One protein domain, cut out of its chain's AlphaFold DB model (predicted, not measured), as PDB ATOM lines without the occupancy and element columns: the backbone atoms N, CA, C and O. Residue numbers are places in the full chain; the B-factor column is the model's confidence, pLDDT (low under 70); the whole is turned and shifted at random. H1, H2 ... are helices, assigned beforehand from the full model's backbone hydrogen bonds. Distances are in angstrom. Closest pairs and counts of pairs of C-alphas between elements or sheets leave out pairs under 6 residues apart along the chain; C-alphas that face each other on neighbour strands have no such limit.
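Overview. This is residues 10 to 83 of the 87 residues of an uncharacterized protein of Sphingobacterium daejeonense (UniProt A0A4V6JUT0). The longest helix, H5, makes one long side of a loose ring of helices, with H2, H1 and H4 as the other sides and H3 in the middle. The ring is open between H1 and H4, H5 meets H4 at one end and comes near H2 at the other, and the contacts round H3 are few. The printed part has 74 residues with five named helices, H1 to H5 in order along the chain, and no named strand; the class is all helix. It is compact, with a radius of gyration of the C-alphas of 12.1 A, and its C-alphas span 31 by 29 by 20 A.

Along the chain. Begin with H5, residues 65 to 82: find C-alpha 65 at (8.462, -13.649, 118.708), from which the helix runs 26.1 A to C-alpha 82 at (33.853, -8.083, 120.919). Before it comes H4, residues 54 to 61, 10.4 A long. H3, residues 39 to 49, covers 15.1 A, and its centre is nearest to the mean of the C-alphas, at 1.2 A. H2 is residues 26 to 33, 10.6 A long. Look for H1, residues 10 to 22, from C-alpha 10 at (18.404, -19.303, 97.804); it runs 19.1 A.

Arrangement. Look first at residues 65 to 69, with which alone H5 touches H4; the closest C-alphas, of Gly 58 and Leu 65, are 5.5 A apart, and the lines are about perpendicular at 90 degrees. H5 is close to H3 but not clearly touching, with C-alphas 41 and 75 nearest at 7.2 A, about perpendicular at 80 degrees. H3 and H4 form a helical hairpin and touch, Leu 47 and Val 57 having the closest C-alphas at 6.4 A; they run opposite ways at a steep tilt of 38 degrees, only just beyond shallow. H2 touches H3, the closest C-alphas being those of Leu 27 and Leu 42 at 6.6 A, opposite ways at a steep tilt of 55 degrees. The helix packing is mostly crossed: none of these three touching pairs is at a shallow tilt. H1 touches no helix but is near H2 and H3; its closest C-alphas to H3 are those of Phe 19 and Ala 46, 7.4 A apart. H1 is apart from H4 and H5. In H1, H2, H3, H4 and H5 every O i to N i+4 pair is within hydrogen-bond range.

Size, cuts and confidence. The two C-alphas farthest apart are those of Glu 10 and Ala 83, at 32.3 A. The printed part has no cut, and the four links between the helices are tight. The mean pLDDT of the printed part is 88.6; look at residues 82 to 83 for the values under 70.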
ATOM      1  N   GLU A  10      18.562 -19.962  99.106       86.62
ATOM      2  CA  GLU A  10      18.404 -19.303  97.804       86.62
ATOM      3  C   GLU A  10      17.757 -17.913  97.929       86.62
ATOM      4  O   GLU A  10      18.219 -16.927  97.342       86.62
ATOM      5  N   ARG A  11      16.684 -17.807  98.722       86.94
ATOM      6  CA  ARG A  11      15.992 -16.533  98.957       86.94
ATOM      7  C   ARG A  11      16.871 -15.566  99.730       86.94
ATOM      8  O   ARG A  11      16.851 -14.372  99.442       86.94
ATOM      9  N   TRP A  12      17.674 -16.081 100.655       89.88
ATOM     10  CA  TRP A  12      18.666 -15.302 101.376       89.88
ATOM     11  C   TRP A  12      19.711 -14.705 100.435       89.88
ATOM     12  O   TRP A  12      19.983 -13.516 100.546       89.88
ATOM     13  N   ILE A  13      20.242 -15.465  99.473       90.25
ATOM     14  CA  ILE A  13      21.203 -14.939  98.489       90.25
ATOM     15  C   ILE A  13      20.577 -13.791  97.686       90.25
ATOM     16  O   ILE A  13      21.170 -12.716  97.567       90.25
ATOM     17  N   LYS A  14      19.350 -13.976  97.181       90.75
ATOM     18  CA  LYS A  14      18.617 -12.931  96.440       90.75
ATOM     19  C   LYS A  14      18.377 -11.692  97.306       90.75
ATOM     20  O   LYS A  14      18.674 -10.578  96.881       90.75
ATOM     21  N   PHE A  15      17.898 -11.889  98.531       91.12
ATOM     22  CA  PHE A  15      17.687 -10.816  99.496       91.12
ATOM     23  C   PHE A  15      18.993 -10.085  99.819       91.12
ATOM     24  O   PHE A  15      19.007  -8.861  99.812       91.12
ATOM     25  N   LYS A  16      20.091 -10.809 100.058       91.19
ATOM     26  CA  LYS A  16      21.398 -10.234 100.385       91.19
ATOM     27  C   LYS A  16      21.901  -9.347  99.250       91.19
ATOM     28  O   LYS A  16      22.353  -8.247  99.527       91.19
ATOM     29  N   ASN A  17      21.758  -9.776  97.995       91.94
ATOM     30  CA  ASN A  17      22.126  -8.960  96.835       91.94
ATOM     31  C   ASN A  17      21.321  -7.654  96.757       91.94
ATOM     32  O   ASN A  17      21.863  -6.615  96.397       91.94
ATOM     33  N   ILE A  18      20.028  -7.683  97.096       92.44
ATOM     34  CA  ILE A  18      19.192  -6.472  97.136       92.44
ATOM     35  C   ILE A  18      19.582  -5.597  98.329       92.44
ATOM     36  O   ILE A  18      19.739  -4.389  98.188       92.44
ATOM     37  N   PHE A  19      19.761  -6.208  99.496       94.06
ATOM     38  CA  PHE A  19      20.147  -5.528 100.722       94.06
ATOM     39  C   PHE A  19      21.493  -4.818 100.563       94.06
ATOM     40  O   PHE A  19      21.605  -3.666 100.959       94.06
ATOM     41  N   ASP A  20      22.478  -5.466  99.943       93.81
ATOM     42  CA  ASP A  20      23.801  -4.892  99.692       93.81
ATOM     43  C   ASP A  20      23.737  -3.683  98.746       93.81
ATOM     44  O   ASP A  20      24.442  -2.705  98.948       93.81
ATOM     45  N   ARG A  21      22.800  -3.654  97.790       93.69
ATOM     46  CA  ARG A  21      22.574  -2.451  96.964       93.69
ATOM     47  C   ARG A  21      22.051  -1.257  97.768       93.69
ATOM     48  O   ARG A  21      22.307  -0.121  97.388       93.69
ATOM     49  N   VAL A  22      21.298  -1.503  98.842       94.50
ATOM     50  CA  VAL A  22      20.727  -0.449  99.705       94.50
ATOM     51  C   VAL A  22      21.687  -0.073 100.840       94.50
ATOM     52  O   VAL A  22      21.771   1.091 101.223       94.50
ATOM     53  N   TYR A  23      22.426  -1.050 101.368       94.44
ATOM     54  CA  TYR A  23      23.375  -0.916 102.474       94.44
ATOM     55  C   TYR A  23      24.721  -1.566 102.111       94.44
ATOM     56  O   TYR A  23      25.083  -2.594 102.698       94.44
ATOM     57  N   PRO A  24      25.467  -0.984 101.157       93.88
ATOM     58  CA  PRO A  24      26.694  -1.581 100.638       93.88
ATOM     59  C   PRO A  24      27.721  -1.800 101.745       93.88
ATOM     60  O   PRO A  24      27.996  -0.904 102.546       93.88
ATOM     61  N   GLY A  25      28.248  -3.024 101.820       91.50
ATOM     62  CA  GLY A  25      29.281  -3.406 102.787       91.50
ATOM     63  C   GLY A  25      28.802  -3.545 104.236       91.50
ATOM     64  O   GLY A  25      29.582  -3.939 105.093       91.50
ATOM     65  N   TYR A  26      27.526  -3.293 104.553       92.69
ATOM     66  CA  TYR A  26      27.042  -3.342 105.939       92.69
ATOM     67  C   TYR A  26      27.221  -4.723 106.582       92.69
ATOM     68  O   TYR A  26      27.764  -4.833 107.678       92.69
ATOM     69  N   LEU A  27      26.778  -5.789 105.907       91.31
ATOM     70  CA  LEU A  27      26.899  -7.149 106.448       91.31
ATOM     71  C   LEU A  27      28.350  -7.621 106.524       91.31
ATOM     72  O   LEU A  27      28.663  -8.448 107.377       91.31
ATOM     73  N   ASP A  28      29.205  -7.115 105.638       91.50
ATOM     74  CA  ASP A  28      30.624  -7.449 105.619       91.50
ATOM     75  C   ASP A  28      31.350  -6.782 106.794       91.50
ATOM     76  O   ASP A  28      31.956  -7.476 107.603       91.50
ATOM     77  N   ASN A  29      31.122  -5.480 107.003       90.69
ATOM     78  CA  ASN A  29      31.632  -4.720 108.150       90.69
ATOM     79  C   ASN A  29      31.203  -5.321 109.497       90.69
ATOM     80  O   ASN A  29      31.996  -5.408 110.436       90.69
ATOM     81  N   GLU A  30      29.946  -5.763 109.610       89.56
ATOM     82  CA  GLU A  30      29.461  -6.440 110.816       89.56
ATOM     83  C   GLU A  30      30.170  -7.780 111.038       89.56
ATOM     84  O   GLU A  30      30.494  -8.130 112.175       89.56
ATOM     85  N   LYS A  31      30.435  -8.529 109.962       88.31
ATOM     86  CA  LYS A  31      31.142  -9.810 110.026       88.31
ATOM     87  C   LYS A  31      32.625  -9.627 110.341       88.31
ATOM     88  O   LYS A  31      33.167 -10.432 111.090       88.31
ATOM     89  N   GLU A  32      33.253  -8.572 109.838       88.12
ATOM     90  CA  GLU A  32      34.624  -8.198 110.190       88.12
ATOM     91  C   GLU A  32      34.714  -7.772 111.659       88.12
ATOM     92  O   GLU A  32      35.565  -8.257 112.406       88.12
ATOM     93  N   SER A  33      33.759  -6.954 112.116       85.25
ATOM     94  CA  SER A  33      33.672  -6.525 113.514       85.25
ATOM     95  C   SER A  33      33.389  -7.696 114.452       85.25
ATOM     96  O   SER A  33      33.908  -7.748 115.562       85.25
ATOM     97  N   VAL A  34      32.557  -8.656 114.044       85.75
ATOM     98  CA  VAL A  34      32.218  -9.838 114.842       85.75
ATOM     99  C   VAL A  34      32.364 -11.100 113.987       85.75
ATOM    100  O   VAL A  34      31.365 -11.658 113.523       85.75
ATOM    101  N   PRO A  35      33.584 -11.660 113.871       82.81
ATOM    102  CA  PRO A  35      33.853 -12.832 113.025       82.81
ATOM    103  C   PRO A  35      33.111 -14.096 113.475       82.81
ATOM    104  O   PRO A  35      33.017 -15.074 112.741       82.81
ATOM    105  N   LYS A  36      32.539 -14.089 114.687       84.81
ATOM    106  CA  LYS A  36      31.706 -15.180 115.204       84.81
ATOM    107  C   LYS A  36      30.270 -15.164 114.668       84.81
ATOM    108  O   LYS A  36      29.542 -16.113 114.975       84.81
ATOM    109  N   LEU A  37      29.826 -14.119 113.954       87.00
ATOM    110  CA  LEU A  37      28.465 -14.038 113.409       87.00
ATOM    111  C   LEU A  37      28.199 -15.192 112.444       87.00
ATOM    112  O   LEU A  37      28.944 -15.433 111.497       87.00
ATOM    113  N   THR A  38      27.110 -15.904 112.704       89.25
ATOM    114  CA  THR A  38      26.610 -16.956 111.818       89.25
ATOM    115  C   THR A  38      25.778 -16.344 110.692       89.25
ATOM    116  O   THR A  38      25.328 -15.202 110.790       89.25
ATOM    117  N   GLU A  39      25.492 -17.104 109.636       87.44
ATOM    118  CA  GLU A  39      24.563 -16.637 108.598       87.44
ATOM    119  C   GLU A  39      23.178 -16.299 109.149       87.44
ATOM    120  O   GLU A  39      22.559 -15.325 108.726       87.44
ATOM    121  N   TYR A  40      22.715 -17.057 110.143       88.75
ATOM    122  CA  TYR A  40      21.474 -16.755 110.842       88.75
ATOM    123  C   TYR A  40      21.520 -15.375 111.519       88.75
ATOM    124  O   TYR A  40      20.559 -14.608 111.451       88.75
ATOM    125  N   ASP A  41      22.649 -15.038 112.145       89.44
ATOM    126  CA  ASP A  41      22.840 -13.732 112.772       89.44
ATOM    127  C   ASP A  41      22.822 -12.605 111.726       89.44
ATOM    128  O   ASP A  41      22.173 -11.583 111.943       89.44
ATOM    129  N   LEU A  42      23.458 -12.808 110.566       91.00
ATOM    130  CA  LEU A  42      23.444 -11.848 109.454       91.00
ATOM    131  C   LEU A  42      22.030 -11.638 108.892       91.00
ATOM    132  O   LEU A  42      21.636 -10.496 108.648       91.00
ATOM    133  N   ARG A  43      21.238 -12.712 108.750       91.69
ATOM    134  CA  ARG A  43      19.818 -12.637 108.352       91.69
ATOM    135  C   ARG A  43      19.031 -11.768 109.324       91.69
ATOM    136  O   ARG A  43      18.342 -10.835 108.915       91.69
ATOM    137  N   LEU A  44      19.175 -12.033 110.620       91.62
ATOM    138  CA  LEU A  44      18.515 -11.261 111.667       91.62
ATOM    139  C   LEU A  44      18.942  -9.784 111.647       91.62
ATOM    140  O   LEU A  44      18.088  -8.904 111.741       91.62
ATOM    141  N   LEU A  45      20.237  -9.501 111.491       92.00
ATOM    142  CA  LEU A  45      20.774  -8.140 111.416       92.00
ATOM    143  C   LEU A  45      20.223  -7.363 110.226       92.00
ATOM    144  O   LEU A  45      19.779  -6.230 110.406       92.00
ATOM    145  N   ALA A  46      20.200  -7.970 109.042       93.25
ATOM    146  CA  ALA A  46      19.681  -7.324 107.845       93.25
ATOM    147  C   ALA A  46      18.196  -6.961 107.997       93.25
ATOM    148  O   ALA A  46      17.794  -5.830 107.727       93.25
ATOM    149  N   LEU A  47      17.386  -7.891 108.512       91.94
ATOM    150  CA  LEU A  47      15.957  -7.664 108.735       91.94
ATOM    151  C   LEU A  47      15.695  -6.566 109.775       91.94
ATOM    152  O   LEU A  47      14.796  -5.745 109.604       91.94
ATOM    153  N   MET A  48      16.501  -6.508 110.837       90.62
ATOM    154  CA  MET A  48      16.422  -5.421 111.817       90.62
ATOM    155  C   MET A  48      16.876  -4.081 111.242       90.62
ATOM    156  O   MET A  48      16.280  -3.057 111.566       90.62
ATOM    157  N   LYS A  49      17.913  -4.077 110.396       92.19
ATOM    158  CA  LYS A  49      18.430  -2.867 109.746       92.19
ATOM    159  C   LYS A  49      17.396  -2.243 108.807       92.19
ATOM    160  O   LYS A  49      17.321  -1.022 108.739       92.19
ATOM    161  N   LEU A  50      16.557  -3.070 108.182       91.06
ATOM    162  CA  LEU A  50      15.393  -2.645 107.395       91.06
ATOM    163  C   LEU A  50      14.229  -2.091 108.238       91.06
ATOM    164  O   LEU A  50      13.212  -1.693 107.681       91.06
ATOM    165  N   GLY A  51      14.336  -2.081 109.572       91.00
ATOM    166  CA  GLY A  51      13.289  -1.560 110.455       91.00
ATOM    167  C   GLY A  51      12.089  -2.495 110.631       91.00
ATOM    168  O   GLY A  51      11.031  -2.057 111.083       91.00
ATOM    169  N   LEU A  52      12.226  -3.784 110.299       90.31
ATOM    170  CA  LEU A  52      11.130  -4.741 110.443       90.31
ATOM    171  C   LEU A  52      10.791  -5.002 111.914       90.31
ATOM    172  O   LEU A  52      11.659  -5.103 112.789       90.31
ATOM    173  N   THR A  53       9.497  -5.174 112.184       92.44
ATOM    174  CA  THR A  53       9.019  -5.505 113.530       92.44
ATOM    175  C   THR A  53       9.478  -6.901 113.949       92.44
ATOM    176  O   THR A  53       9.631  -7.801 113.123       92.44
ATOM    177  N   ASN A  54       9.619  -7.134 115.258       90.81
ATOM    178  CA  ASN A  54      10.014  -8.450 115.771       90.81
ATOM    179  C   ASN A  54       9.052  -9.577 115.329       90.81
ATOM    180  O   ASN A  54       9.472 -10.728 115.255       90.81
ATOM    181  N   ARG A  55       7.776  -9.269 115.043       90.38
ATOM    182  CA  ARG A  55       6.810 -10.248 114.523       90.38
ATOM    183  C   ARG A  55       7.146 -10.638 113.083       90.38
ATOM    184  O   ARG A  55       7.281 -11.823 112.813       90.38
ATOM    185  N   SER A  56       7.343  -9.657 112.202       89.81
ATOM    186  CA  SER A  56       7.711  -9.882 110.794       89.81
ATOM    187  C   SER A  56       9.048 -10.611 110.664       89.81
ATOM    188  O   SER A  56       9.189 -11.524 109.863       89.81
ATOM    189  N   VAL A  57      10.024 -10.250 111.502       91.25
ATOM    190  CA  VAL A  57      11.310 -10.956 111.584       91.25
ATOM    191  C   VAL A  57      11.109 -12.423 111.968       91.25
ATOM    192  O   VAL A  57      11.751 -13.297 111.395       91.25
ATOM    193  N   GLY A  58      10.228 -12.694 112.935       90.62
ATOM    194  CA  GLY A  58       9.932 -14.053 113.380       90.62
ATOM    195  C   GLY A  58       9.318 -14.904 112.276       90.62
ATOM    196  O   GLY A  58       9.792 -16.006 112.025       90.62
ATOM    197  N   ASP A  59       8.340 -14.345 111.570       89.12
ATOM    198  CA  ASP A  59       7.685 -14.986 110.429       89.12
ATOM    199  C   ASP A  59       8.688 -15.334 109.314       89.12
ATOM    200  O   ASP A  59       8.805 -16.487 108.903       89.12
ATOM    201  N   LEU A  60       9.531 -14.369 108.922       88.12
ATOM    202  CA  LEU A  60      10.536 -14.564 107.873       88.12
ATOM    203  C   LEU A  60      11.599 -15.611 108.235       88.12
ATOM    204  O   LEU A  60      12.053 -16.363 107.370       88.12
ATOM    205  N   LEU A  61      12.000 -15.664 109.507       88.56
ATOM    206  CA  LEU A  61      12.990 -16.619 110.012       88.56
ATOM    207  C   LEU A  61      12.373 -17.956 110.462       88.56
ATOM    208  O   LEU A  61      13.119 -18.868 110.827       88.56
ATOM    209  N   GLY A  62      11.044 -18.085 110.444       87.38
ATOM    210  CA  GLY A  62      10.309 -19.251 110.940       87.38
ATOM    211  C   GLY A  62      10.498 -19.513 112.437       87.38
ATOM    212  O   GLY A  62      10.565 -20.665 112.857       87.38
ATOM    213  N   ILE A  63      10.627 -18.458 113.248       88.06
ATOM    214  CA  ILE A  63      10.783 -18.549 114.705       88.06
ATOM    215  C   ILE A  63       9.769 -17.673 115.450       88.06
ATOM    216  O   ILE A  63       9.344 -16.621 114.980       88.06
ATOM    217  N   SER A  64       9.412 -18.070 116.671       90.69
ATOM    218  CA  SER A  64       8.480 -17.308 117.509       90.69
ATOM    219  C   SER A  64       9.021 -15.923 117.883       90.69
ATOM    220  O   SER A  64      10.233 -15.711 117.981       90.69
ATOM    221  N   LEU A  65       8.120 -14.994 118.222       90.38
ATOM    222  CA  LEU A  65       8.462 -13.649 118.708       90.38
ATOM    223  C   LEU A  65       9.477 -13.675 119.867       90.38
ATOM    224  O   LEU A  65      10.403 -12.863 119.923       90.38
ATOM    225  N   GLU A  66       9.323 -14.622 120.793       90.75
ATOM    226  CA  GLU A  66      10.271 -14.834 121.891       90.75
ATOM    227  C   GLU A  66      11.643 -15.315 121.406       90.75
ATOM    228  O   GLU A  66      12.675 -14.876 121.920       90.75
ATOM    229  N   GLY A  67      11.668 -16.160 120.374       90.62
ATOM    230  CA  GLY A  67      12.891 -16.576 119.695       90.62
ATOM    231  C   GLY A  67      13.646 -15.382 119.116       90.62
ATOM    232  O   GLY A  67      14.865 -15.300 119.277       90.62
ATOM    233  N   VAL A  68      12.927 -14.411 118.537       91.88
ATOM    234  CA  VAL A  68      13.523 -13.187 117.978       91.88
ATOM    235  C   VAL A  68      14.140 -12.355 119.096       91.88
ATOM    236  O   VAL A  68      15.297 -11.949 118.996       91.88
ATOM    237  N   LYS A  69      13.418 -12.157 120.208       92.00
ATOM    238  CA  LYS A  69      13.941 -11.445 121.387       92.00
ATOM    239  C   LYS A  69      15.215 -12.105 121.927       92.00
ATOM    240  O   LYS A  69      16.210 -11.410 122.138       92.00
ATOM    241  N   LYS A  70      15.219 -13.433 122.088       91.38
ATOM    242  CA  LYS A  70      16.405 -14.184 122.535       91.38
ATOM    243  C   LYS A  70      17.562 -14.057 121.543       91.38
ATOM    244  O   LYS A  70      18.698 -13.857 121.961       91.38
ATOM    245  N   ALA A  71      17.298 -14.130 120.239       89.38
ATOM    246  CA  ALA A  71      18.329 -13.969 119.218       89.38
ATOM    247  C   ALA A  71      18.956 -12.565 119.245       89.38
ATOM    248  O   ALA A  71      20.180 -12.443 119.247       89.38
ATOM    249  N   LYS A  72      18.142 -11.514 119.410       89.25
ATOM    250  CA  LYS A  72      18.621 -10.134 119.607       89.25
ATOM    251  C   LYS A  72      19.480  -9.986 120.859       89.25
ATOM    252  O   LYS A  72      20.514  -9.325 120.823       89.25
ATOM    253  N   GLN A  73      19.089 -10.621 121.963       89.81
ATOM    254  CA  GLN A  73      19.898 -10.626 123.185       89.81
ATOM    255  C   GLN A  73      21.252 -11.319 122.977       89.81
ATOM    256  O   GLN A  73      22.274 -10.800 123.431       89.81
ATOM    257  N   ARG A  74      21.287 -12.451 122.260       88.06
ATOM    258  CA  ARG A  74      22.539 -13.147 121.918       88.06
ATOM    259  C   ARG A  74      23.452 -12.279 121.051       88.06
ATOM    260  O   ARG A  74      24.634 -12.169 121.372       88.06
ATOM    261  N   LEU A  75      22.905 -11.626 120.024       86.62
ATOM    262  CA  LEU A  75      23.625 -10.661 119.182       86.62
ATOM    263  C   LEU A  75      24.231  -9.523 120.014       86.62
ATOM    264  O   LEU A  75      25.432  -9.282 119.953       86.62
ATOM    265  N   LYS A  76      23.426  -8.890 120.878       84.56
ATOM    266  CA  LYS A  76      23.897  -7.809 121.756       84.56
ATOM    267  C   LYS A  76      25.035  -8.262 122.672       84.56
ATOM    268  O   LYS A  76      26.017  -7.542 122.835       84.56
ATOM    269  N   LYS A  77      24.932  -9.464 123.250       83.94
ATOM    270  CA  LYS A  77      25.995 -10.034 124.090       83.94
ATOM    271  C   LYS A  77      27.277 -10.277 123.288       83.94
ATOM    272  O   LYS A  77      28.359 -10.042 123.812       83.94
ATOM    273  N   ARG A  78      27.165 -10.716 122.029       80.81
ATOM    274  CA  ARG A  78      28.315 -10.912 121.134       80.81
ATOM    275  C   ARG A  78      29.035  -9.598 120.841       80.81
ATOM    276  O   ARG A  78      30.235  -9.540 121.079       80.81
ATOM    277  N   TRP A  79      28.318  -8.541 120.454       80.19
ATOM    278  CA  TRP A  79      28.923  -7.214 120.270       80.19
ATOM    279  C   TRP A  79      29.558  -6.674 121.549       80.19
ATOM    280  O   TRP A  79      30.663  -6.150 121.500       80.19
ATOM    281  N   MET A  80      28.908  -6.841 122.706       77.62
ATOM    282  CA  MET A  80      29.469  -6.393 123.984       77.62
ATOM    283  C   MET A  80      30.773  -7.124 124.338       77.62
ATOM    284  O   MET A  80      31.669  -6.522 124.923       77.62
ATOM    285  N   LEU A  81      30.891  -8.408 123.987       70.94
ATOM    286  CA  LEU A  81      32.120  -9.176 124.182       70.94
ATOM    287  C   LEU A  81      33.212  -8.753 123.197       70.94
ATOM    288  O   LEU A  81      34.343  -8.561 123.626       70.94
ATOM    289  N   THR A  82      32.884  -8.558 121.917       63.91
ATOM    290  CA  THR A  82      33.853  -8.083 120.919       63.91
ATOM    291  C   THR A  82      34.351  -6.670 121.238       63.91
ATOM    292  O   THR A  82      35.556  -6.441 121.256       63.91
ATOM    293  N   ALA A  83      33.460  -5.744 121.601       61.38
ATOM    294  CA  ALA A  83      33.824  -4.376 121.982       61.38
ATOM    295  C   ALA A  83      34.755  -4.315 123.208       61.38
ATOM    296  O   ALA A  83      35.409  -3.301 123.442       61.38
TER     297      ALA A  83